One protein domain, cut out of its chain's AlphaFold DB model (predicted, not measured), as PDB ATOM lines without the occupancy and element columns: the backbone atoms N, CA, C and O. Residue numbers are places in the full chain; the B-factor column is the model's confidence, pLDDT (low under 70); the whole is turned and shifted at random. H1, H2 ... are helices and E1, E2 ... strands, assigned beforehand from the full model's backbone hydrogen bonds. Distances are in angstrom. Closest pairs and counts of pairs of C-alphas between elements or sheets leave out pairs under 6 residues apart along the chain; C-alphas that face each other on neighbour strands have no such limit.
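This is residues 5 to 189 of the 190 residues of an uncharacterized protein of Candidatus Methanosuratus sp (UniProt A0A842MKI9). A twisted sheet of six strands has two long helices, H1 and H3, side by side along one face, and a short helix, H2, over the other face, with the two-stranded hairpin E3 and E4 on that same side. H4 makes an arm past one end of the sheet, and residues 181 to 189 stick out. The printed part has 185 residues, with four named helices and eight named strands in the order E1 H1 E2 H2 E3 E4 E5 E6 E7 H3 E8 H4; the class is mixed. The sheet runs E2 E5 E6 E7 E1 E8, all antiparallel. The whole is compact, with a radius of gyration of the C-alphas of 17.6 A and spans of 58 by 39 by 33 A.

E1, residues 5 to 12, is the antiparallel neighbour of E7, residues 113 to 122, and E8, residues 151 to 156, with N 7 to O 119 at 2.9 A and N 8 to O 153 at 3.0 A. H1, residues 15 to 31, is on the sheet at a height of 8.2 A, over E6, residues 101 to 108, and along the strands. E2, residues 37 to 41, is an edge strand beside E5, residues 84 to 92, with N 38 to O 91 at 2.8 A. H2, residues 46 to 56, is on the opposite face, giving three layers, helices on both faces of a sheet; its closest C-alpha to E7 is Val 56, 5.7 A from that of Pro 117. E3, residues 58 to 66, and E4, residues 69 to 76, form a hairpin, with N 61 to O 73 at 2.7 A. E5, E6 and E7 form a meander, each the antiparallel neighbour of the one before, with N 90 to O 103 at 2.9 A and N 106 to O 115 at 2.8 A. H3, residues 128 to 147, is on the same face as H1 and touches it, the closest C-alphas being those of Val 25 and Val 137, 6.2 A, at a shallow tilt of 23 degrees, opposite ways. E7, H3 and E8 form a split strand-helix-strand unit, two strands running the same way with E1 between them, its crossover right-handed. H4, residues 166 to 187, is not on the sheet; its residues 169 to 173 only just touch residue 128 of H3, with 3 pairs of C-alphas within 8 A, the closest those of Leu 128 and Arg 170, 7.5 A. In H1, H2, H3 and H4 every O i to N i+4 pair is within hydrogen-bond range.

E1 begins at C-alpha 5, (68.233, 85.886, 27.533). From first to last C-alpha H1 measures 24.4 A, E7 27.8 A, H3 28.6 A and H4 31.8 A. H4 ends at C-alpha 187, (59.836, 91.869, 55.022).

The two C-alphas farthest apart, those of Glu 111 and Met 189, are 60.6 A apart. The printed part has no cut and no long link. The mean pLDDT of the printed part is 89.3; residues 62 to 73, 78 to 80 and 189 are under 70.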
ATOM      1  N   ILE A   5      67.669  86.217  28.843       93.50
ATOM      2  CA  ILE A   5      68.233  85.886  27.533       93.50
ATOM      3  C   ILE A   5      67.526  86.753  26.497       93.50
ATOM      4  O   ILE A   5      66.310  86.652  26.328       93.50
ATOM      5  N   HIS A   6      68.274  87.611  25.811       93.00
ATOM      6  CA  HIS A   6      67.781  88.479  24.742       93.00
ATOM      7  C   HIS A   6      68.217  87.913  23.395       93.00
ATOM      8  O   HIS A   6      69.368  87.512  23.250       93.00
ATOM      9  N   TYR A   7      67.337  87.885  22.398       94.12
ATOM     10  CA  TYR A   7      67.653  87.287  21.100       94.12
ATOM     11  C   TYR A   7      66.905  87.955  19.949       94.12
ATOM     12  O   TYR A   7      65.856  88.576  20.128       94.12
ATOM     13  N   ARG A   8      67.490  87.871  18.753       94.25
ATOM     14  CA  ARG A   8      66.927  88.372  17.492       94.25
ATOM     15  C   ARG A   8      67.526  87.626  16.308       94.25
ATOM     16  O   ARG A   8      68.647  87.131  16.397       94.25
ATOM     17  N   GLY A   9      66.845  87.657  15.170       93.81
ATOM     18  CA  GLY A   9      67.393  87.109  13.937       93.81
ATOM     19  C   GLY A   9      66.716  87.614  12.674       93.81
ATOM     20  O   GLY A   9      65.644  88.219  12.708       93.81
ATOM     21  N   VAL A  10      67.355  87.360  11.541       94.88
ATOM     22  CA  VAL A  10      66.814  87.608  10.207       94.88
ATOM     23  C   VAL A  10      67.346  86.559   9.242       94.88
ATOM     24  O   VAL A  10      68.516  86.197   9.287       94.88
ATOM     25  N   VAL A  11      66.490  86.059   8.360       96.19
ATOM     26  CA  VAL A  11      66.850  85.037   7.377       96.19
ATOM     27  C   VAL A  11      66.045  85.227   6.098       96.19
ATOM     28  O   VAL A  11      64.879  85.608   6.143       96.19
ATOM     29  N   CYS A  12      66.664  84.968   4.947       96.56
ATOM     30  CA  CYS A  12      65.968  84.912   3.665       96.56
ATOM     31  C   CYS A  12      65.707  83.445   3.305       96.56
ATOM     32  O   CYS A  12      66.641  82.693   3.014       96.56
ATOM     33  N   CYS A  13      64.452  83.006   3.377       96.31
ATOM     34  CA  CYS A  13      64.068  81.632   3.075       96.31
ATOM     35  C   CYS A  13      62.568  81.489   2.790       96.31
ATOM     36  O   CYS A  13      61.756  82.349   3.118       96.31
ATOM     37  N   ALA A  14      62.195  80.343   2.222       96.88
ATOM     38  CA  ALA A  14      60.796  79.985   2.038       96.88
ATOM     39  C   ALA A  14      60.096  79.689   3.382       96.88
ATOM     40  O   ALA A  14      60.738  79.290   4.362       96.88
ATOM     41  N   GLU A  15      58.775  79.864   3.419       96.62
ATOM     42  CA  GLU A  15      57.933  79.658   4.607       96.62
ATOM     43  C   GLU A  15      58.036  78.230   5.166       96.62
ATOM     44  O   GLU A  15      58.007  78.016   6.381       96.62
ATOM     45  N   GLU A  16      58.213  77.237   4.295       97.44
ATOM     46  CA  GLU A  16      58.370  75.833   4.671       97.44
ATOM     47  C   GLU A  16      59.612  75.631   5.544       97.44
ATOM     48  O   GLU A  16      59.612  74.799   6.452       97.44
ATOM     49  N   TYR A  17      60.669  76.418   5.317       98.19
ATOM     50  CA  TYR A  17      61.881  76.341   6.125       98.19
ATOM     51  C   TYR A  17      61.672  76.934   7.522       98.19
ATOM     52  O   TYR A  17      62.115  76.339   8.501       98.19
ATOM     53  N   ILE A  18      60.930  78.040   7.636       98.19
ATOM     54  CA  ILE A  18      60.509  78.585   8.937       98.19
ATOM     55  C   ILE A  18      59.652  77.570   9.689       98.19
ATOM     56  O   ILE A  18      59.883  77.299  10.865       98.19
ATOM     57  N   SER A  19      58.710  76.938   8.993       98.25
ATOM     58  CA  SER A  19      57.859  75.897   9.571       98.25
ATOM     59  C   SER A  19      58.674  74.694  10.061       98.25
ATOM     60  O   SER A  19      58.354  74.130  11.107       98.25
ATOM     61  N   LYS A  20      59.763  74.343   9.358       98.44
ATOM     62  CA  LYS A  20      60.722  73.313   9.783       98.44
ATOM     63  C   LYS A  20      61.497  73.720  11.038       98.44
ATOM     64  O   LYS A  20      61.632  72.886  11.926       98.44
ATOM     65  N   ILE A  21      61.987  74.961  11.123       98.38
ATOM     66  CA  ILE A  21      62.653  75.476  12.335       98.38
ATOM     67  C   ILE A  21      61.715  75.327  13.532       98.38
ATOM     68  O   ILE A  21      62.076  74.720  14.534       98.38
ATOM     69  N   LEU A  22      60.480  75.819  13.399       98.56
ATOM     70  CA  LEU A  22      59.493  75.766  14.475       98.56
ATOM     71  C   LEU A  22      59.121  74.326  14.847       98.56
ATOM     72  O   LEU A  22      58.974  74.031  16.025       98.56
ATOM     73  N   ALA A  23      59.028  73.408  13.884       98.38
ATOM     74  CA  ALA A  23      58.808  71.996  14.198       98.38
ATOM     75  C   ALA A  23      59.924  71.412  15.075       98.38
ATOM     76  O   ALA A  23      59.622  70.811  16.097       98.38
ATOM     77  N   GLN A  24      61.195  71.665  14.750       98.44
ATOM     78  CA  GLN A  24      62.305  71.158  15.564       98.44
ATOM     79  C   GLN A  24      62.370  71.815  16.950       98.44
ATOM     80  O   GLN A  24      62.695  71.148  17.929       98.44
ATOM     81  N   VAL A  25      62.022  73.103  17.053       98.50
ATOM     82  CA  VAL A  25      61.875  73.785  18.349       98.50
ATOM     83  C   VAL A  25      60.780  73.124  19.190       98.50
ATOM     84  O   VAL A  25      60.992  72.856  20.370       98.50
ATOM     85  N   GLU A  26      59.618  72.844  18.600       98.19
ATOM     86  CA  GLU A  26      58.522  72.162  19.291       98.19
ATOM     87  C   GLU A  26      58.922  70.756  19.751       98.19
ATOM     88  O   GLU A  26      58.666  70.409  20.903       98.19
ATOM     89  N   ASP A  27      59.567  69.973  18.884       98.19
ATOM     90  CA  ASP A  27      60.029  68.620  19.208       98.19
ATOM     91  C   ASP A  27      60.998  68.650  20.395       98.19
ATOM     92  O   ASP A  27      60.796  67.945  21.383       98.19
ATOM     93  N   MET A  28      61.974  69.560  20.371       98.19
ATOM     94  CA  MET A  28      62.943  69.734  21.452       98.19
ATOM     95  C   MET A  28      62.288  70.143  22.780       98.19
ATOM     96  O   MET A  28      62.660  69.644  23.846       98.19
ATOM     97  N   LEU A  29      61.285  71.025  22.742       98.06
ATOM     98  CA  LEU A  29      60.507  71.397  23.927       98.06
ATOM     99  C   LEU A  29      59.718  70.194  24.478       98.06
ATOM    100  O   LEU A  29      59.723  69.958  25.690       98.06
ATOM    101  N   ARG A  30      59.092  69.394  23.605       97.56
ATOM    102  CA  ARG A  30      58.340  68.184  23.983       97.56
ATOM    103  C   ARG A  30      59.238  67.097  24.571       97.56
ATOM    104  O   ARG A  30      58.877  66.507  25.589       97.56
ATOM    105  N   GLU A  31      60.410  66.860  23.986       97.50
ATOM    106  CA  GLU A  31      61.424  65.927  24.503       97.50
ATOM    107  C   GLU A  31      61.866  66.299  25.927       97.50
ATOM    108  O   GLU A  31      62.108  65.430  26.766       97.50
ATOM    109  N   ASN A  32      61.864  67.598  26.235       97.12
ATOM    110  CA  ASN A  32      62.155  68.139  27.560       97.12
ATOM    111  C   ASN A  32      60.907  68.324  28.443       97.12
ATOM    112  O   ASN A  32      60.960  69.008  29.464       97.12
ATOM    113  N   LYS A  33      59.794  67.660  28.098       96.38
ATOM    114  CA  LYS A  33      58.541  67.603  28.873       96.38
ATOM    115  C   LYS A  33      57.831  68.952  29.040       96.38
ATOM    116  O   LYS A  33      57.010  69.097  29.944       96.38
ATOM    117  N   VAL A  34      58.094  69.922  28.166       96.56
ATOM    118  CA  VAL A  34      57.283  71.142  28.085       96.56
ATOM    119  C   VAL A  34      55.987  70.793  27.357       96.56
ATOM    120  O   VAL A  34      56.002  70.387  26.196       96.56
ATOM    121  N   THR A  35      54.855  70.900  28.049       92.69
ATOM    122  CA  THR A  35      53.545  70.493  27.509       92.69
ATOM    123  C   THR A  35      52.689  71.663  27.043       92.69
ATOM    124  O   THR A  35      51.830  71.488  26.185       92.69
ATOM    125  N   ASP A  36      52.905  72.846  27.612       96.06
ATOM    126  CA  ASP A  36      52.158  74.055  27.282       96.06
ATOM    127  C   ASP A  36      52.869  74.811  26.155       96.06
ATOM    128  O   ASP A  36      53.688  75.704  26.387       96.06
ATOM    129  N   ILE A  37      52.611  74.351  24.930       97.62
ATOM    130  CA  ILE A  37      53.179  74.878  23.689       97.62
ATOM    131  C   ILE A  37      52.025  75.299  22.777       97.62
ATOM    132  O   ILE A  37      51.184  74.484  22.398       97.62
ATOM    133  N   LYS A  38      52.016  76.569  22.373       97.50
ATOM    134  CA  LYS A  38      51.075  77.143  21.410       97.50
ATOM    135  C   LYS A  38      51.803  77.499  20.114       97.50
ATOM    136  O   LYS A  38      52.695  78.347  20.102       97.50
ATOM    137  N   ARG A  39      51.366  76.901  19.003       96.81
ATOM    138  CA  ARG A  39      51.725  77.344  17.646       96.81
ATOM    139  C   ARG A  39      51.035  78.672  17.340       96.81
ATOM    140  O   ARG A  39      49.848  78.840  17.612       96.81
ATOM    141  N   LEU A  40      51.785  79.600  16.762       96.06
ATOM    142  CA  LEU A  40      51.304  80.883  16.266       96.06
ATOM    143  C   LEU A  40      51.361  80.841  14.739       96.06
ATOM    144  O   LEU A  40      52.442  80.670  14.176       96.06
ATOM    145  N   ASP A  41      50.217  80.974  14.076       95.88
ATOM    146  CA  ASP A  41      50.125  80.944  12.617       95.88
ATOM    147  C   ASP A  41      49.115  81.986  12.134       95.88
ATOM    148  O   ASP A  41      47.918  81.873  12.390       95.88
ATOM    149  N   GLY A  42      49.617  83.026  11.473       95.56
ATOM    150  CA  GLY A  42      48.827  84.197  11.109       95.56
ATOM    151  C   GLY A  42      48.622  85.176  12.267       95.56
ATOM    152  O   GLY A  42      49.163  85.012  13.364       95.56
ATOM    153  N   PHE A  43      47.889  86.252  11.981       95.31
ATOM    154  CA  PHE A  43      47.560  87.293  12.952       95.31
ATOM    155  C   PHE A  43      46.187  87.018  13.559       95.31
ATOM    156  O   PHE A  43      45.212  86.863  12.827       95.31
ATOM    157  N   ASP A  44      46.106  87.012  14.888       92.81
ATOM    158  CA  ASP A  44      44.863  86.690  15.604       92.81
ATOM    159  C   ASP A  44      43.867  87.873  15.603       92.81
ATOM    160  O   ASP A  44      42.679  87.700  15.868       92.81
ATOM    161  N   SER A  45      44.348  89.099  15.356       94.50
ATOM    162  CA  SER A  45      43.546  90.332  15.346       94.50
ATOM    163  C   SER A  45      44.294  91.516  14.717       94.50
ATOM    164  O   SER A  45      45.515  91.477  14.548       94.50
ATOM    165  N   ASP A  46      43.582  92.620  14.468       94.44
ATOM    166  CA  ASP A  46      44.187  93.894  14.049       94.44
ATOM    167  C   ASP A  46      45.185  94.444  15.079       94.44
ATOM    168  O   ASP A  46      46.192  95.050  14.711       94.44
ATOM    169  N   GLU A  47      44.937  94.235  16.375       94.69
ATOM    170  CA  GLU A  47      45.862  94.656  17.432       94.69
ATOM    171  C   GLU A  47      47.131  93.795  17.459       94.69
ATOM    172  O   GLU A  47      48.232  94.327  17.617       94.69
ATOM    173  N   ASP A  48      47.013  92.487  17.215       93.56
ATOM    174  CA  ASP A  48      48.172  91.603  17.024       93.56
ATOM    175  C   ASP A  48      48.997  92.040  15.802       93.56
ATOM    176  O   ASP A  48      50.221  92.176  15.882       93.56
ATOM    177  N   PHE A  49      48.333  92.379  14.696       94.56
ATOM    178  CA  PHE A  49      48.991  92.922  13.510       94.56
ATOM    179  C   PHE A  49      49.692  94.263  13.782       94.56
ATOM    180  O   PHE A  49      50.849  94.451  13.395       94.56
ATOM    181  N   LYS A  50      49.047  95.201  14.490       93.06
ATOM    182  CA  LYS A  50      49.661  96.482  14.889       93.06
ATOM    183  C   LYS A  50      50.880  96.266  15.782       93.06
ATOM    184  O   LYS A  50      51.907  96.916  15.572       93.06
ATOM    185  N   LYS A  51      50.799  95.337  16.741       91.69
ATOM    186  CA  LYS A  51      51.928  94.957  17.601       91.69
ATOM    187  C   LYS A  51      53.076  94.390  16.768       91.69
ATOM    188  O   LYS A  51      54.200  94.871  16.895       91.69
ATOM    189  N   ALA A  52      52.796  93.446  15.872       92.00
ATOM    190  CA  ALA A  52      53.784  92.881  14.956       92.00
ATOM    191  C   ALA A  52      54.458  93.964  14.104       92.00
ATOM    192  O   ALA A  52      55.685  94.029  14.031       92.00
ATOM    193  N   LYS A  53      53.665  94.874  13.524       91.94
ATOM    194  CA  LYS A  53      54.161  96.003  12.729       91.94
ATOM    195  C   LYS A  53      55.068  96.922  13.545       91.94
ATOM    196  O   LYS A  53      56.076  97.383  13.018       91.94
ATOM    197  N   SER A  54      54.736  97.185  14.805       89.69
ATOM    198  CA  SER A  54      55.596  97.957  15.707       89.69
ATOM    199  C   SER A  54      56.933  97.246  15.935       89.69
ATOM    200  O   SER A  54      57.987  97.836  15.713       89.69
ATOM    201  N   LEU A  55      56.904  95.955  16.276       89.44
ATOM    202  CA  LEU A  55      58.102  95.168  16.584       89.44
ATOM    203  C   LEU A  55      59.095  95.105  15.418       89.44
ATOM    204  O   LEU A  55      60.282  95.364  15.614       89.44
ATOM    205  N   VAL A  56      58.630  94.808  14.199       89.06
ATOM    206  CA  VAL A  56      59.521  94.682  13.026       89.06
ATOM    207  C   VAL A  56      60.109  96.023  12.576       89.06
ATOM    208  O   VAL A  56      61.173  96.060  11.962       89.06
ATOM    209  N   ASN A  57      59.450  97.137  12.914       88.38
ATOM    210  CA  ASN A  57      59.887  98.488  12.561       88.38
ATOM    211  C   ASN A  57      60.718  99.174  13.643       88.38
ATOM    212  O   ASN A  57      61.109 100.331  13.475       88.38
ATOM    213  N   LEU A  58      61.020  98.484  14.738       83.81
ATOM    214  CA  LEU A  58      61.924  98.973  15.763       83.81
ATOM    215  C   LEU A  58      63.303  98.336  15.587       83.81
ATOM    216  O   LEU A  58      63.446  97.120  15.478       83.81
ATOM    217  N   LYS A  59      64.347  99.168  15.606       75.94
ATOM    218  CA  LYS A  59      65.729  98.698  15.727       75.94
ATOM    219  C   LYS A  59      66.151  98.709  17.201       75.94
ATOM    220  O   LYS A  59      65.958  99.730  17.870       75.94
ATOM    221  N   PRO A  60      66.764  97.630  17.713       72.50
ATOM    222  CA  PRO A  60      67.436  97.665  19.004       72.50
ATOM    223  C   PRO A  60      68.680  98.543  18.880       72.50
ATOM    224  O   PRO A  60      69.528  98.321  18.014       72.50
ATOM    225  N   VAL A  61      68.790  99.539  19.747       71.94
ATOM    226  CA  VAL A  61      69.926 100.450  19.856       71.94
ATOM    227  C   VAL A  61      70.511 100.284  21.253       71.94
ATOM    228  O   VAL A  61      69.781 100.518  22.218       71.94
ATOM    229  N   PRO A  62      71.791  99.905  21.394       68.19
ATOM    230  CA  PRO A  62      72.443  99.862  22.697       68.19
ATOM    231  C   PRO A  62      72.311 101.231  23.371       68.19
ATOM    232  O   PRO A  62      72.671 102.245  22.774       68.19
ATOM    233  N   SER A  63      71.735 101.282  24.568       60.44
ATOM    234  CA  SER A  63      71.551 102.527  25.313       60.44
ATOM    235  C   SER A  63      72.536 102.661  26.463       60.44
ATOM    236  O   SER A  63      73.021 103.767  26.669       60.44
ATOM    237  N   TRP A  64      72.874 101.572  27.168       58.94
ATOM    238  CA  TRP A  64      73.812 101.573  28.300       58.94
ATOM    239  C   TRP A  64      74.501 100.213  28.484       58.94
ATOM    240  O   TRP A  64      73.891  99.172  28.250       58.94
ATOM    241  N   VAL A  65      75.760 100.224  28.939       54.34
ATOM    242  CA  VAL A  65      76.498  99.027  29.377       54.34
ATOM    243  C   VAL A  65      76.521  99.027  30.901       54.34
ATOM    244  O   VAL A  65      77.154  99.894  31.502       54.34
ATOM    245  N   GLN A  66      75.852  98.075  31.545       47.25
ATOM    246  CA  GLN A  66      75.977  97.879  32.988       47.25
ATOM    247  C   GLN A  66      76.668  96.542  33.237       47.25
ATOM    248  O   GLN A  66      76.160  95.498  32.851       47.25
ATOM    249  N   LYS A  67      77.849  96.584  33.871       51.62
ATOM    250  CA  LYS A  67      78.642  95.394  34.240       51.62
ATOM    251  C   LYS A  67      78.902  94.410  33.080       51.62
ATOM    252  O   LYS A  67      78.892  93.207  33.288       51.62
ATOM    253  N   GLY A  68      79.144  94.921  31.872       54.25
ATOM    254  CA  GLY A  68      79.417  94.082  30.698       54.25
ATOM    255  C   GLY A  68      78.175  93.593  29.944       54.25
ATOM    256  O   GLY A  68      78.330  93.014  28.877       54.25
ATOM    257  N   SER A  69      76.962  93.891  30.420       52.25
ATOM    258  CA  SER A  69      75.716  93.597  29.698       52.25
ATOM    259  C   SER A  69      75.199  94.838  28.967       52.25
ATOM    260  O   SER A  69      75.140  95.932  29.543       52.25
ATOM    261  N   PHE A  70      74.812  94.678  27.699       59.53
ATOM    262  CA  PHE A  70      74.162  95.727  26.909       59.53
ATOM    263  C   PHE A  70      72.668  95.798  27.224       59.53
ATOM    264  O   PHE A  70      71.939  94.822  27.056       59.53
ATOM    265  N   VAL A  71      72.195  96.982  27.606       62.66
ATOM    266  CA  VAL A  71      70.770  97.316  27.612       62.66
ATOM    267  C   VAL A  71      70.417  97.894  26.247       62.66
ATOM    268  O   VAL A  71      71.061  98.837  25.784       62.66
ATOM    269  N   TYR A  72      69.392  97.347  25.595       69.81
ATOM    270  CA  TYR A  72      68.908  97.842  24.307       69.81
ATOM    271  C   TYR A  72      67.663  98.716  24.493       69.81
ATOM    272  O   TYR A  72      66.710  98.353  25.175       69.81
ATOM    273  N   THR A  73      67.658  99.880  23.847       69.94
ATOM    274  CA  THR A  73      66.464 100.707  23.629       69.94
ATOM    275  C   THR A  73      65.960 100.537  22.216       69.94
ATOM    276  O   THR A  73      66.734 100.519  21.263       69.94
ATOM    277  N   PHE A  74      64.651 100.477  22.061       71.19
ATOM    278  CA  PHE A  74      64.034 100.383  20.753       71.19
ATOM    279  C   PHE A  74      63.826 101.772  20.185       71.19
ATOM    280  O   PHE A  74      63.218 102.632  20.822       71.19
ATOM    281  N   LYS A  75      64.339 101.996  18.978       75.75
ATOM    282  CA  LYS A  75      64.095 103.229  18.231       75.75
ATOM    283  C   LYS A  75      63.416 102.892  16.909       75.75
ATOM    284  O   LYS A  75      63.737 101.846  16.339       75.75
ATOM    285  N   PRO A  76      62.526 103.757  16.396       78.12
ATOM    286  CA  PRO A  76      61.987 103.604  15.053       78.12
ATOM    287  C   PRO A  76      63.109 103.388  14.036       78.12
ATOM    288  O   PRO A  76      64.168 104.031  14.100       78.12
ATOM    289  N   ASN A  77      62.900 102.447  13.121       74.38
ATOM    290  CA  ASN A  77      63.789 102.260  11.994       74.38
ATOM    291  C   ASN A  77      63.750 103.532  11.138       74.38
ATOM    292  O   ASN A  77      62.685 104.034  10.800       74.38
ATOM    293  N   SER A  78      64.928 104.079  10.844       57.41
ATOM    294  CA  SER A  78      65.074 105.295  10.041       57.41
ATOM    295  C   SER A  78      64.969 105.024   8.537       57.41
ATOM    296  O   SER A  78      64.910 105.970   7.761       57.41
ATOM    297  N   LYS A  79      64.988 103.747   8.121       63.91
ATOM    298  CA  LYS A  79      64.608 103.314   6.768       63.91
ATOM    299  C   LYS A  79      63.088 103.151   6.681       63.91
ATOM    300  O   LYS A  79      62.423 103.068   7.710       63.91
ATOM    301  N   GLU A  80      62.564 103.083   5.460       68.56
ATOM    302  CA  GLU A  80      61.135 102.883   5.203       68.56
ATOM    303  C   GLU A  80      60.555 101.729   6.043       68.56
ATOM    304  O   GLU A  80      61.176 100.660   6.132       68.56
ATOM    305  N   PRO A  81      59.393 101.936   6.691       77.94
ATOM    306  CA  PRO A  81      58.787 100.922   7.533       77.94
ATOM    307  C   PRO A  81      58.382  99.718   6.686       77.94
ATOM    308  O   PRO A  81      57.694  99.846   5.674       77.94
ATOM    309  N   ARG A  82      58.777  98.528   7.129       84.19
ATOM    310  CA  ARG A  82      58.372  97.267   6.519       84.19
ATOM    311  C   ARG A  82      57.023  96.832   7.070       84.19
ATOM    312  O   ARG A  82      56.717  97.011   8.252       84.19
ATOM    313  N   THR A  83      56.216  96.237   6.205       89.56
ATOM    314  CA  THR A  83      54.930  95.661   6.593       89.56
ATOM    315  C   THR A  83      55.118  94.162   6.814       89.56
ATOM    316  O   THR A  83      55.589  93.485   5.894       89.56
ATOM    317  N   PRO A  84      54.792  93.634   8.009       93.50
ATOM    318  CA  PRO A  84      54.748  92.197   8.206       93.50
ATOM    319  C   PRO A  84      53.574  91.640   7.393       93.50
ATOM    320  O   PRO A  84      52.489  92.209   7.389       93.50
ATOM    321  N   THR A  85      53.802  90.555   6.671       94.56
ATOM    322  CA  THR A  85      52.828  89.951   5.746       94.56
ATOM    323  C   THR A  85      52.359  88.591   6.239       94.56
ATOM    324  O   THR A  85      51.188  88.255   6.088       94.56
ATOM    325  N   LYS A  86      53.238  87.853   6.922       96.00
ATOM    326  CA  LYS A  86      52.929  86.595   7.606       96.00
ATOM    327  C   LYS A  86      53.552  86.568   8.993       96.00
ATOM    328  O   LYS A  86      54.533  87.266   9.252       96.00
ATOM    329  N   LYS A  87      52.989  85.731   9.861       97.12
ATOM    330  CA  LYS A  87      53.461  85.453  11.220       97.12
ATOM    331  C   LYS A  87      53.488  83.943  11.417       97.12
ATOM    332  O   LYS A  87      52.487  83.280  11.165       97.12
ATOM    333  N   LYS A  88      54.625  83.416  11.865       98.12
ATOM    334  CA  LYS A  88      54.806  82.016  12.261       98.12
ATOM    335  C   LYS A  88      55.609  81.985  13.548       98.12
ATOM    336  O   LYS A  88      56.651  82.628  13.618       98.12
ATOM    337  N   GLY A  89      55.182  81.239  14.552       97.94
ATOM    338  CA  GLY A  89      55.934  81.168  15.795       97.94
ATOM    339  C   GLY A  89      55.501  80.071  16.745       97.94
ATOM    340  O   GLY A  89      54.571  79.309  16.475       97.94
ATOM    341  N   ILE A  90      56.198  80.016  17.869       98.00
ATOM    342  CA  ILE A  90      55.894  79.172  19.017       98.00
ATOM    343  C   ILE A  90      55.958  80.031  20.268       98.00
ATOM    344  O   ILE A  90      56.935  80.746  20.476       98.00
ATOM    345  N   LEU A  91      54.934  79.905  21.104       97.69
ATOM    346  CA  LEU A  91      54.904  80.390  22.477       97.69
ATOM    347  C   LEU A  91      54.864  79.177  23.407       97.69
ATOM    348  O   LEU A  91      54.014  78.307  23.230       97.69
ATOM    349  N   ALA A  92      55.754  79.109  24.390       97.75
ATOM    350  CA  ALA A  92      55.833  77.988  25.317       97.75
ATOM    351  C   ALA A  92      56.052  78.448  26.761       97.75
ATOM    352  O   ALA A  92      56.896  79.301  27.044       97.75
ATOM    353  N   ASN A  93      55.335  77.830  27.696       97.38
ATOM    354  CA  ASN A  93      55.557  78.026  29.127       97.38
ATOM    355  C   ASN A  93      56.533  76.963  29.638       97.38
ATOM    356  O   ASN A  93      56.134  75.888  30.079       97.38
ATOM    357  N   VAL A  94      57.831  77.270  29.552       96.88
ATOM    358  CA  VAL A  94      58.916  76.330  29.891       96.88
ATOM    359  C   VAL A  94      58.898  75.947  31.375       96.88
ATOM    360  O   VAL A  94      59.105  74.787  31.724       96.88
ATOM    361  N   HIS A  95      58.654  76.915  32.262       95.94
ATOM    362  CA  HIS A  95      58.568  76.703  33.706       95.94
ATOM    363  C   HIS A  95      57.747  77.831  34.359       95.94
ATOM    364  O   HIS A  95      57.881  78.972  33.920       95.94
ATOM    365  N   PRO A  96      56.978  77.591  35.443       93.94
ATOM    366  CA  PRO A  96      56.193  78.641  36.116       93.94
ATOM    367  C   PRO A  96      57.010  79.829  36.654       93.94
ATOM    368  O   PRO A  96      56.492  80.928  36.809       93.94
ATOM    369  N   GLY A  97      58.291  79.604  36.953       91.56
ATOM    370  CA  GLY A  97      59.252  80.633  37.384       91.56
ATOM    371  C   GLY A  97      59.954  81.383  36.239       91.56
ATOM    372  O   GLY A  97      60.897  82.133  36.484       91.56
ATOM    373  N   CYS A  98      59.554  81.145  34.991       93.00
ATOM    374  CA  CYS A  98      60.104  81.766  33.789       93.00
ATOM    375  C   CYS A  98      59.010  82.595  33.100       93.00
ATOM    376  O   CYS A  98      57.838  82.221  33.135       93.00
ATOM    377  N   GLU A  99      59.377  83.696  32.443       94.69
ATOM    378  CA  GLU A  99      58.478  84.312  31.458       94.69
ATOM    379  C   GLU A  99      58.213  83.325  30.305       94.69
ATOM    380  O   GLU A  99      59.022  82.431  30.040       94.69
ATOM    381  N   SER A 100      57.082  83.472  29.610       96.25
ATOM    382  CA  SER A 100      56.794  82.643  28.438       96.25
ATOM    383  C   SER A 100      57.891  82.818  27.387       96.25
ATOM    384  O   SER A 100      58.279  83.934  27.046       96.25
ATOM    385  N   PHE A 101      58.390  81.702  26.873       97.62
ATOM    386  CA  PHE A 101      59.396  81.674  25.825       97.62
ATOM    387  C   PHE A 101      58.716  81.785  24.456       97.62
ATOM    388  O   PHE A 101      57.779  81.038  24.180       97.62
ATOM    389  N   GLU A 102      59.173  82.702  23.598       96.81
ATOM    390  CA  GLU A 102      58.544  82.972  22.301       96.81
ATOM    391  C   GLU A 102      59.563  83.056  21.153       96.81
ATOM    392  O   GLU A 102      60.375  83.975  21.083       96.81
ATOM    393  N   VAL A 103      59.447  82.159  20.174       97.75
ATOM    394  CA  VAL A 103      60.186  82.221  18.903       97.75
ATOM    395  C   VAL A 103      59.188  82.533  17.798       97.75
ATOM    396  O   VAL A 103      58.510  81.632  17.307       97.75
ATOM    397  N   THR A 104      59.098  83.802  17.396       97.81
ATOM    398  CA  THR A 104      58.166  84.253  16.350       97.81
ATOM    399  C   THR A 104      58.902  84.944  15.211       97.81
ATOM    400  O   THR A 104      59.630  85.913  15.414       97.81
ATOM    401  N   PHE A 105      58.668  84.458  13.997       97.69
ATOM    402  CA  PHE A 105      59.145  85.015  12.743       97.69
ATOM    403  C   PHE A 105      58.021  85.766  12.023       97.69
ATOM    404  O   PHE A 105      56.885  85.290  11.927       97.69
ATOM    405  N   TYR A 106      58.368  86.913  11.452       97.00
ATOM    406  CA  TYR A 106      57.483  87.721  10.623       97.00
ATOM    407  C   TYR A 106      58.072  87.882   9.227       97.00
ATOM    408  O   TYR A 106      59.217  88.319   9.091       97.00
ATOM    409  N   GLU A 107      57.296  87.563   8.196       96.06
ATOM    410  CA  GLU A 107      57.699  87.799   6.809       96.06
ATOM    411  C   GLU A 107      57.547  89.281   6.474       96.06
ATOM    412  O   GLU A 107      56.481  89.865   6.668       96.06
ATOM    413  N   LEU A 108      58.592  89.895   5.936       92.31
ATOM    414  CA  LEU A 108      58.625  91.311   5.603       92.31
ATOM    415  C   LEU A 108      58.399  91.507   4.106       92.31
ATOM    416  O   LEU A 108      59.133  90.957   3.289       92.31
ATOM    417  N   GLY A 109      57.399  92.315   3.750       85.06
ATOM    418  CA  GLY A 109      57.162  92.728   2.361       85.06
ATOM    419  C   GLY A 109      56.741  91.615   1.390       85.06
ATOM    420  O   GLY A 109      56.568  91.902   0.214       85.06
ATOM    421  N   GLY A 110      56.552  90.374   1.857       82.62
ATOM    422  CA  GLY A 110      56.251  89.221   0.998       82.62
ATOM    423  C   GLY A 110      57.444  88.740   0.164       82.62
ATOM    424  O   GLY A 110      57.256  88.093  -0.861       82.62
ATOM    425  N   GLU A 111      58.668  89.083   0.571       82.88
ATOM    426  CA  GLU A 111      59.896  88.826  -0.195       82.88
ATOM    427  C   GLU A 111      60.659  87.577   0.295       82.88
ATOM    428  O   GLU A 111      61.832  87.402  -0.029       82.88
ATOM    429  N   GLY A 112      60.051  86.728   1.137       91.19
ATOM    430  CA  GLY A 112      60.748  85.604   1.775       91.19
ATOM    431  C   GLY A 112      61.799  86.027   2.809       91.19
ATOM    432  O   GLY A 112      62.619  85.214   3.236       91.19
ATOM    433  N   VAL A 113      61.796  87.295   3.230       94.62
ATOM    434  CA  VAL A 113      62.647  87.801   4.313       94.62
ATOM    435  C   VAL A 113      61.899  87.667   5.630       94.62
ATOM    436  O   VAL A 113      60.937  88.390   5.877       94.62
ATOM    437  N   TRP A 114      62.362  86.776   6.497       96.75
ATOM    438  CA  TRP A 114      61.766  86.510   7.797       96.75
ATOM    439  C   TRP A 114      62.608  87.120   8.905       96.75
ATOM    440  O   TRP A 114      63.807  86.867   9.006       96.75
ATOM    441  N   GLN A 115      61.974  87.914   9.757       95.25
ATOM    442  CA  GLN A 115      62.610  88.541  10.905       95.25
ATOM    443  C   GLN A 115      62.043  87.963  12.196       95.25
ATOM    444  O   GLN A 115      60.832  87.967  12.406       95.25
ATOM    445  N   LEU A 116      62.939  87.540  13.080       95.62
ATOM    446  CA  LEU A 116      62.664  87.339  14.493       95.62
ATOM    447  C   LEU A 116      63.043  88.650  15.204       95.62
ATOM    448  O   LEU A 116      64.236  88.947  15.344       95.62
ATOM    449  N   PRO A 117      62.066  89.510  15.555       92.31
ATOM    450  CA  PRO A 117      62.349  90.798  16.169       92.31
ATOM    451  C   PRO A 117      63.027  90.576  17.514       92.31
ATOM    452  O   PRO A 117      62.955  89.494  18.085       92.31
ATOM    453  N   TYR A 118      63.675  91.614  18.036       90.56
ATOM    454  CA  TYR A 118      64.256  91.491  19.364       90.56
ATOM    455  C   TYR A 118      63.173  91.123  20.371       90.56
ATOM    456  O   TYR A 118      62.169  91.822  20.523       90.56
ATOM    457  N   THR A 119      63.440  90.035  21.067       91.25
ATOM    458  CA  THR A 119      62.615  89.449  22.107       91.25
ATOM    459  C   THR A 119      63.532  89.017  23.248       91.25
ATOM    460  O   THR A 119      64.762  89.034  23.127       91.25
ATOM    461  N   PHE A 120      62.946  88.689  24.388       93.38
ATOM    462  CA  PHE A 120      63.691  88.254  25.553       93.38
ATOM    463  C   PHE A 120      62.851  87.324  26.412       93.38
ATOM    464  O   PHE A 120      61.625  87.314  26.328       93.38
ATOM    465  N   VAL A 121      63.524  86.560  27.262       95.38
ATOM    466  CA  VAL A 121      62.884  85.719  28.269       95.38
ATOM    467  C   VAL A 121      63.660  85.803  29.575       95.38
ATOM    468  O   VAL A 121      64.878  85.603  29.613       95.38
ATOM    469  N   LYS A 122      62.959  86.141  30.658       94.50
ATOM    470  CA  LYS A 122      63.528  86.149  32.008       94.50
ATOM    471  C   LYS A 122      63.397  84.784  32.656       94.50
ATOM    472  O   LYS A 122      62.310  84.219  32.724       94.50
ATOM    473  N   THR A 123      64.506  84.310  33.205       94.06
ATOM    474  CA  THR A 123      64.649  82.953  33.761       94.06
ATOM    475  C   THR A 123      65.030  82.952  35.241       94.06
ATOM    476  O   THR A 123      65.173  81.896  35.843       94.06
ATOM    477  N   GLN A 124      65.167  84.132  35.853       89.50
ATOM    478  CA  GLN A 124      65.766  84.325  37.181       89.50
ATOM    479  C   GLN A 124      65.055  83.659  38.369       89.50
ATOM    480  O   GLN A 124      65.624  83.638  39.453       89.50
ATOM    481  N   PHE A 125      63.819  83.179  38.199       90.31
ATOM    482  CA  PHE A 125      63.066  82.463  39.237       90.31
ATOM    483  C   PHE A 125      62.792  81.000  38.854       90.31
ATOM    484  O   PHE A 125      62.062  80.293  39.549       90.31
ATOM    485  N   ALA A 126      63.332  80.542  37.726       91.19
ATOM    486  CA  ALA A 126      63.235  79.168  37.262       91.19
ATOM    487  C   ALA A 126      64.486  78.377  37.686       91.19
ATOM    488  O   ALA A 126      65.529  78.970  37.958       91.19
ATOM    489  N   PRO A 127      64.428  77.036  37.730       91.81
ATOM    490  CA  PRO A 127      65.634  76.233  37.887       91.81
ATOM    491  C   PRO A 127      66.581  76.446  36.698       91.81
ATOM    492  O   PRO A 127      66.132  76.694  35.577       91.81
ATOM    493  N   LEU A 128      67.888  76.255  36.922       93.06
ATOM    494  CA  LEU A 128      68.914  76.389  35.877       93.06
ATOM    495  C   LEU A 128      68.578  75.597  34.608       93.06
ATOM    496  O   LEU A 128      68.837  76.070  33.508       93.06
ATOM    497  N   SER A 129      67.975  74.415  34.747       94.94
ATOM    498  CA  SER A 129      67.592  73.570  33.612       94.94
ATOM    499  C   SER A 129      66.666  74.269  32.614       94.94
ATOM    500  O   SER A 129      66.782  74.017  31.420       94.94
ATOM    501  N   ALA A 130      65.786  75.170  33.066       96.19
ATOM    502  CA  ALA A 130      64.922  75.940  32.173       96.19
ATOM    503  C   ALA A 130      65.732  76.934  31.327       96.19
ATOM    504  O   ALA A 130      65.500  77.061  30.127       96.19
ATOM    505  N   HIS A 131      66.714  77.599  31.941       96.62
ATOM    506  CA  HIS A 131      67.626  78.502  31.242       96.62
ATOM    507  C   HIS A 131      68.483  77.747  30.216       96.62
ATOM    508  O   HIS A 131      68.582  78.168  29.066       96.62
ATOM    509  N   LEU A 132      69.048  76.601  30.615       96.88
ATOM    510  CA  LEU A 132      69.832  75.732  29.732       96.88
ATOM    511  C   LEU A 132      69.014  75.282  28.516       96.88
ATOM    512  O   LEU A 132      69.473  75.439  27.389       96.88
ATOM    513  N   LEU A 133      67.780  74.818  28.737       98.00
ATOM    514  CA  LEU A 133      66.881  74.399  27.661       98.00
ATOM    515  C   LEU A 133      66.612  75.529  26.663       98.00
ATOM    516  O   LEU A 133      66.684  75.310  25.457       98.00
ATOM    517  N   ILE A 134      66.326  76.741  27.147       98.12
ATOM    518  CA  ILE A 134      66.113  77.900  26.272       98.12
ATOM    519  C   ILE A 134      67.377  78.194  25.455       98.12
ATOM    520  O   ILE A 134      67.284  78.404  24.247       98.12
ATOM    521  N   CYS A 135      68.558  78.174  26.078       98.00
ATOM    522  CA  CYS A 135      69.828  78.358  25.377       98.00
ATOM    523  C   CYS A 135      70.054  77.292  24.295       98.00
ATOM    524  O   CYS A 135      70.449  77.638  23.182       98.00
ATOM    525  N   ASP A 136      69.766  76.023  24.576       98.25
ATOM    526  CA  ASP A 136      69.945  74.940  23.607       98.25
ATOM    527  C   ASP A 136      68.951  75.052  22.436       98.25
ATOM    528  O   ASP A 136      69.336  74.884  21.276       98.25
ATOM    529  N   VAL A 137      67.698  75.440  22.707       98.50
ATOM    530  CA  VAL A 137      66.709  75.755  21.661       98.50
ATOM    531  C   VAL A 137      67.182  76.926  20.796       98.50
ATOM    532  O   VAL A 137      67.083  76.876  19.571       98.50
ATOM    533  N   LEU A 138      67.720  77.989  21.397       98.56
ATOM    534  CA  LEU A 138      68.218  79.146  20.652       98.56
ATOM    535  C   LEU A 138      69.449  78.805  19.800       98.56
ATOM    536  O   LEU A 138      69.530  79.286  18.671       98.56
ATOM    537  N   LYS A 139      70.341  77.921  20.266       98.38
ATOM    538  CA  LYS A 139      71.469  77.404  19.466       98.38
ATOM    539  C   LYS A 139      70.996  76.633  18.237       98.38
ATOM    540  O   LYS A 139      71.571  76.783  17.160       98.38
ATOM    541  N   LEU A 140      69.935  75.835  18.373       98.38
ATOM    542  CA  LEU A 140      69.304  75.164  17.237       98.38
ATOM    543  C   LEU A 140      68.778  76.185  16.217       98.38
ATOM    544  O   LEU A 140      69.054  76.068  15.021       98.38
ATOM    545  N   VAL A 141      68.052  77.204  16.684       98.50
ATOM    546  CA  VAL A 141      67.515  78.262  15.815       98.50
ATOM    547  C   VAL A 141      68.646  79.030  15.125       98.50
ATOM    548  O   VAL A 141      68.585  79.215  13.909       98.50
ATOM    549  N   GLU A 142      69.692  79.424  15.855       98.31
ATOM    550  CA  GLU A 142      70.890  80.079  15.313       98.31
ATOM    551  C   GLU A 142      71.529  79.234  14.211       98.31
ATOM    552  O   GLU A 142      71.768  79.740  13.112       98.31
ATOM    553  N   ALA A 143      71.748  77.938  14.450       98.25
ATOM    554  CA  ALA A 143      72.347  77.037  13.469       98.25
ATOM    555  C   ALA A 143      71.510  76.947  12.182       98.25
ATOM    556  O   ALA A 143      72.052  76.988  11.078       98.25
ATOM    557  N   MET A 144      70.182  76.867  12.294       98.44
ATOM    558  CA  MET A 144      69.302  76.797  11.122       98.44
ATOM    559  C   MET A 144      69.199  78.130  10.370       98.44
ATOM    560  O   MET A 144      69.177  78.148   9.138       98.44
ATOM    561  N   VAL A 145      69.164  79.253  11.087       97.75
ATOM    562  CA  VAL A 145      69.158  80.601  10.498       97.75
ATOM    563  C   VAL A 145      70.465  80.868   9.748       97.75
ATOM    564  O   VAL A 145      70.442  81.242   8.573       97.75
ATOM    565  N   THR A 146      71.604  80.605  10.387       96.50
ATOM    566  CA  THR A 146      72.938  80.821   9.805       96.50
ATOM    567  C   THR A 146      73.236  79.860   8.656       96.50
ATOM    568  O   THR A 146      73.844  80.266   7.667       96.50
ATOM    569  N   TYR A 147      72.716  78.626   8.688       97.12
ATOM    570  CA  TYR A 147      72.790  77.686   7.559       97.12
ATOM    571  C   TYR A 147      72.171  78.248   6.267       97.12
ATOM    572  O   TYR A 147      72.592  77.899   5.163       97.12
ATOM    573  N   LYS A 148      71.181  79.142   6.375       96.50
ATOM    574  CA  LYS A 148      70.577  79.854   5.236       96.50
ATOM    575  C   LYS A 148      71.235  81.200   4.926       96.50
ATOM    576  O   LYS A 148      70.701  81.955   4.120       96.50
ATOM    577  N   GLY A 149      72.382  81.496   5.534       93.38
ATOM    578  CA  GLY A 149      73.067  82.781   5.394       93.38
ATOM    579  C   GLY A 149      72.344  83.932   6.096       93.38
ATOM    580  O   GLY A 149      72.553  85.084   5.728       93.38
ATOM    581  N   GLY A 150      71.455  83.628   7.047       94.19
ATOM    582  CA  GLY A 150      70.839  84.622   7.917       94.19
ATOM    583  C   GLY A 150      71.732  85.002   9.097       94.19
ATOM    584  O   GLY A 150      72.721  84.331   9.389       94.19
ATOM    585  N   ASP A 151      71.324  86.048   9.809       94.00
ATOM    586  CA  ASP A 151      71.974  86.518  11.027       94.00
ATOM    587  C   ASP A 151      71.120  86.171  12.247       94.00
ATOM    588  O   ASP A 151      69.900  86.356  12.246       94.00
ATOM    589  N   PHE A 152      71.764  85.736  13.324       94.19
ATOM    590  CA  PHE A 152      71.134  85.517  14.620       94.19
ATOM    591  C   PHE A 152      72.052  86.059  15.713       94.19
ATOM    592  O   PHE A 152      73.271  85.959  15.612       94.19
ATOM    593  N   LEU A 153      71.478  86.693  16.730       92.31
ATOM    594  CA  LEU A 153      72.239  87.259  17.837       92.31
ATOM    595  C   LEU A 153      71.544  86.933  19.146       92.31
ATOM    596  O   LEU A 153      70.352  87.210  19.288       92.31
ATOM    597  N   VAL A 154      72.325  86.447  20.106       91.62
ATOM    598  CA  VAL A 154      71.903  86.231  21.486       91.62
ATOM    599  C   VAL A 154      72.752  87.095  22.415       91.62
ATOM    600  O   VAL A 154      73.936  87.312  22.186       91.62
ATOM    601  N   ASN A 155      72.134  87.630  23.459       91.62
ATOM    602  CA  ASN A 155      72.804  88.242  24.594       91.62
ATOM    603  C   ASN A 155      72.223  87.615  25.861       91.62
ATOM    604  O   ASN A 155      71.082  87.895  26.231       91.62
ATOM    605  N   ASP A 156      73.007  86.748  26.485       91.75
ATOM    606  CA  ASP A 156      72.638  86.023  27.692       91.75
ATOM    607  C   ASP A 156      73.290  86.679  28.916       91.75
ATOM    608  O   ASP A 156      74.512  86.670  29.064       91.75
ATOM    609  N   GLU A 157      72.474  87.243  29.809       89.56
ATOM    610  CA  GLU A 157      72.943  87.868  31.054       89.56
ATOM    611  C   GLU A 157      73.548  86.857  32.044       89.56
ATOM    612  O   GLU A 157      74.243  87.264  32.976       89.56
ATOM    613  N   GLY A 158      73.305  85.556  31.850       86.38
ATOM    614  CA  GLY A 158      73.946  84.465  32.582       86.38
ATOM    615  C   GLY A 158      75.355  84.112  32.089       86.38
ATOM    616  O   GLY A 158      76.020  83.311  32.743       86.38
ATOM    617  N   ASP A 159      75.812  84.706  30.976       88.56
ATOM    618  CA  ASP A 159      77.093  84.421  30.307       88.56
ATOM    619  C   ASP A 159      77.280  82.936  29.946       88.56
ATOM    620  O   ASP A 159      78.408  82.484  29.800       88.56
ATOM    621  N   TYR A 160      76.211  82.146  29.794       93.50
ATOM    622  CA  TYR A 160      76.287  80.715  29.489       93.50
ATOM    623  C   TYR A 160      76.264  80.436  27.986       93.50
ATOM    624  O   TYR A 160      77.049  79.616  27.509       93.50
ATOM    625  N   TYR A 161      75.398  81.116  27.227       94.56
ATOM    626  CA  TYR A 161      75.096  80.778  25.828       94.56
ATOM    627  C   TYR A 161      76.342  80.532  24.956       94.56
ATOM    628  O   TYR A 161      76.429  79.503  24.282       94.56
ATOM    629  N   TYR A 162      77.327  81.438  25.009       91.44
ATOM    630  CA  TYR A 162      78.562  81.342  24.219       91.44
ATOM    631  C   TYR A 162      79.731  80.672  24.949       91.44
ATOM    632  O   TYR A 162      80.647  80.178  24.294       91.44
ATOM    633  N   THR A 163      79.735  80.655  26.284       92.31
ATOM    634  CA  THR A 163      80.882  80.158  27.064       92.31
ATOM    635  C   THR A 163      80.740  78.690  27.463       92.31
ATOM    636  O   THR A 163      81.747  78.020  27.680       92.31
ATOM    637  N   ASN A 164      79.502  78.188  27.559       91.94
ATOM    638  CA  ASN A 164      79.141  76.922  28.206       91.94
ATOM    639  C   ASN A 164      79.654  76.795  29.659       91.94
ATOM    640  O   ASN A 164      79.815  75.685  30.167       91.94
ATOM    641  N   ASP A 165      79.914  77.914  30.340       93.56
ATOM    642  CA  ASP A 165      80.418  77.941  31.714       93.56
ATOM    643  C   ASP A 165      79.262  77.792  32.716       93.56
ATOM    644  O   ASP A 165      78.604  78.755  33.121       93.56
ATOM    645  N   LEU A 166      78.988  76.543  33.098       93.62
ATOM    646  CA  LEU A 166      77.911  76.218  34.032       93.62
ATOM    647  C   LEU A 166      78.154  76.787  35.439       93.62
ATOM    648  O   LEU A 166      77.191  77.106  36.135       93.62
ATOM    649  N   GLU A 167      79.411  76.922  35.865       92.81
ATOM    650  CA  GLU A 167      79.741  77.444  37.196       92.81
ATOM    651  C   GLU A 167      79.450  78.943  37.276       92.81
ATOM    652  O   GLU A 167      78.779  79.391  38.205       92.81
ATOM    653  N   LYS A 168      79.814  79.717  36.246       88.81
ATOM    654  CA  LYS A 168      79.400  81.126  36.155       88.81
ATOM    655  C   LYS A 168      77.888  81.302  36.128       88.81
ATOM    656  O   LYS A 168      77.368  82.238  36.745       88.81
ATOM    657  N   LEU A 169      77.176  80.419  35.427       90.75
ATOM    658  CA  LEU A 169      75.718  80.451  35.407       90.75
ATOM    659  C   LEU A 169      75.154  80.196  36.811       90.75
ATOM    660  O   LEU A 169      74.320  80.965  37.288       90.75
ATOM    661  N   ARG A 170      75.649  79.163  37.506       90.69
ATOM    662  CA  ARG A 170      75.283  78.848  38.899       90.69
ATOM    663  C   ARG A 170      75.535  80.020  39.833       90.69
ATOM    664  O   ARG A 170      74.640  80.380  40.593       90.69
ATOM    665  N   ASP A 171      76.694  80.657  39.734       89.31
ATOM    666  CA  ASP A 171      77.032  81.837  40.527       89.31
ATOM    667  C   ASP A 171      76.078  83.005  40.260       89.31
ATOM    668  O   ASP A 171      75.712  83.746  41.178       89.31
ATOM    669  N   SER A 172      75.671  83.194  39.005       86.25
ATOM    670  CA  SER A 172      74.702  84.223  38.629       86.25
ATOM    671  C   SER A 172      73.331  83.951  39.250       86.25
ATOM    672  O   SER A 172      72.763  84.860  39.858       86.25
ATOM    673  N   PHE A 173      72.838  82.710  39.188       86.62
ATOM    674  CA  PHE A 173      71.585  82.299  39.837       86.62
ATOM    675  C   PHE A 173      71.670  82.417  41.368       86.62
ATOM    676  O   PHE A 173      70.801  83.030  41.987       86.62
ATOM    677  N   GLY A 174      72.764  81.965  41.983       83.44
ATOM    678  CA  GLY A 174      72.962  82.049  43.434       83.44
ATOM    679  C   GLY A 174      72.976  83.487  43.966       83.44
ATOM    680  O   GLY A 174      72.455  83.764  45.048       83.44
ATOM    681  N   LYS A 175      73.505  84.450  43.198       82.69
ATOM    682  CA  LYS A 175      73.430  85.882  43.550       82.69
ATOM    683  C   LYS A 175      71.989  86.396  43.583       82.69
ATOM    684  O   LYS A 175      71.685  87.257  44.413       82.69
ATOM    685  N   VAL A 176      71.123  85.901  42.699       79.38
ATOM    686  CA  VAL A 176      69.696  86.254  42.680       79.38
ATOM    687  C   VAL A 176      68.999  85.676  43.909       79.38
ATOM    688  O   VAL A 176      68.340  86.427  44.628       79.38
ATOM    689  N   ASP A 177      69.223  84.399  44.217       78.12
ATOM    690  CA  ASP A 177      68.620  83.731  45.378       78.12
ATOM    691  C   ASP A 177      69.004  84.404  46.700       78.12
ATOM    692  O   ASP A 177      68.150  84.661  47.553       78.12
ATOM    693  N   LEU A 178      70.277  84.785  46.857       78.50
ATOM    694  CA  LEU A 178      70.749  85.531  48.027       78.50
ATOM    695  C   LEU A 178      70.048  86.887  48.176       78.50
ATOM    696  O   LEU A 178      69.740  87.308  49.294       78.50
ATOM    697  N   LEU A 179      69.810  87.590  47.067       77.44
ATOM    698  CA  LEU A 179      69.115  88.873  47.085       77.44
ATOM    699  C   LEU A 179      67.643  88.695  47.477       77.44
ATOM    700  O   LEU A 179      67.147  89.453  48.310       77.44
ATOM    701  N   ILE A 180      66.974  87.679  46.926       79.44
ATOM    702  CA  ILE A 180      65.590  87.329  47.270       79.44
ATOM    703  C   ILE A 180      65.488  86.978  48.756       79.44
ATOM    704  O   ILE A 180      64.643  87.533  49.456       79.44
ATOM    705  N   GLY A 181      66.388  86.130  49.261       73.44
ATOM    706  CA  GLY A 181      66.421  85.742  50.672       73.44
ATOM    707  C   GLY A 181      66.531  86.947  51.607       73.44
ATOM    708  O   GLY A 181      65.770  87.054  52.565       73.44
ATOM    709  N   ARG A 182      67.402  87.916  51.289       78.81
ATOM    710  CA  ARG A 182      67.540  89.161  52.067       78.81
ATOM    711  C   ARG A 182      66.262  90.001  52.080       78.81
ATOM    712  O   ARG A 182      65.927  90.560  53.120       78.81
ATOM    713  N   ILE A 183      65.563  90.094  50.948       79.00
ATOM    714  CA  ILE A 183      64.293  90.829  50.849       79.00
ATOM    715  C   ILE A 183      63.222  90.147  51.704       79.00
ATOM    716  O   ILE A 183      62.549  90.823  52.478       79.00
ATOM    717  N   ILE A 184      63.099  88.820  51.615       78.62
ATOM    718  CA  ILE A 184      62.140  88.048  52.417       78.62
ATOM    719  C   ILE A 184      62.416  88.241  53.910       78.62
ATOM    720  O   ILE A 184      61.492  88.531  54.664       78.62
ATOM    721  N   SER A 185      63.679  88.141  54.338       73.00
ATOM    722  CA  SER A 185      64.048  88.369  55.738       73.00
ATOM    723  C   SER A 185      63.698  89.780  56.210       73.00
ATOM    724  O   SER A 185      63.162  89.924  57.300       73.00
ATOM    725  N   ALA A 186      63.952  90.812  55.400       76.00
ATOM    726  CA  ALA A 186      63.609  92.188  55.758       76.00
ATOM    727  C   ALA A 186      62.091  92.407  55.872       76.00
ATOM    728  O   ALA A 186      61.646  93.109  56.773       76.00
ATOM    729  N   LEU A 187      61.299  91.787  54.991       74.19
ATOM    730  CA  LEU A 187      59.836  91.869  55.022       74.19
ATOM    731  C   LEU A 187      59.220  91.094  56.193       74.19
ATOM    732  O   LEU A 187      58.190  91.507  56.701       74.19
ATOM    733  N   ALA A 188      59.845  90.001  56.635       72.88
ATOM    734  CA  ALA A 188      59.391  89.229  57.793       72.88
ATOM    735  C   ALA A 188      59.685  89.909  59.147       72.88
ATOM    736  O   ALA A 188      59.233  89.425  60.183       72.88
ATOM    737  N   MET A 189      60.468  90.993  59.153       62.31
ATOM    738  CA  MET A 189      60.792  91.794  60.342       62.31
ATOM    739  C   MET A 189      59.914  93.051  60.491       62.31
ATOM    740  O   MET A 189      60.155  93.841  61.405       62.31
TER     741      MET A 189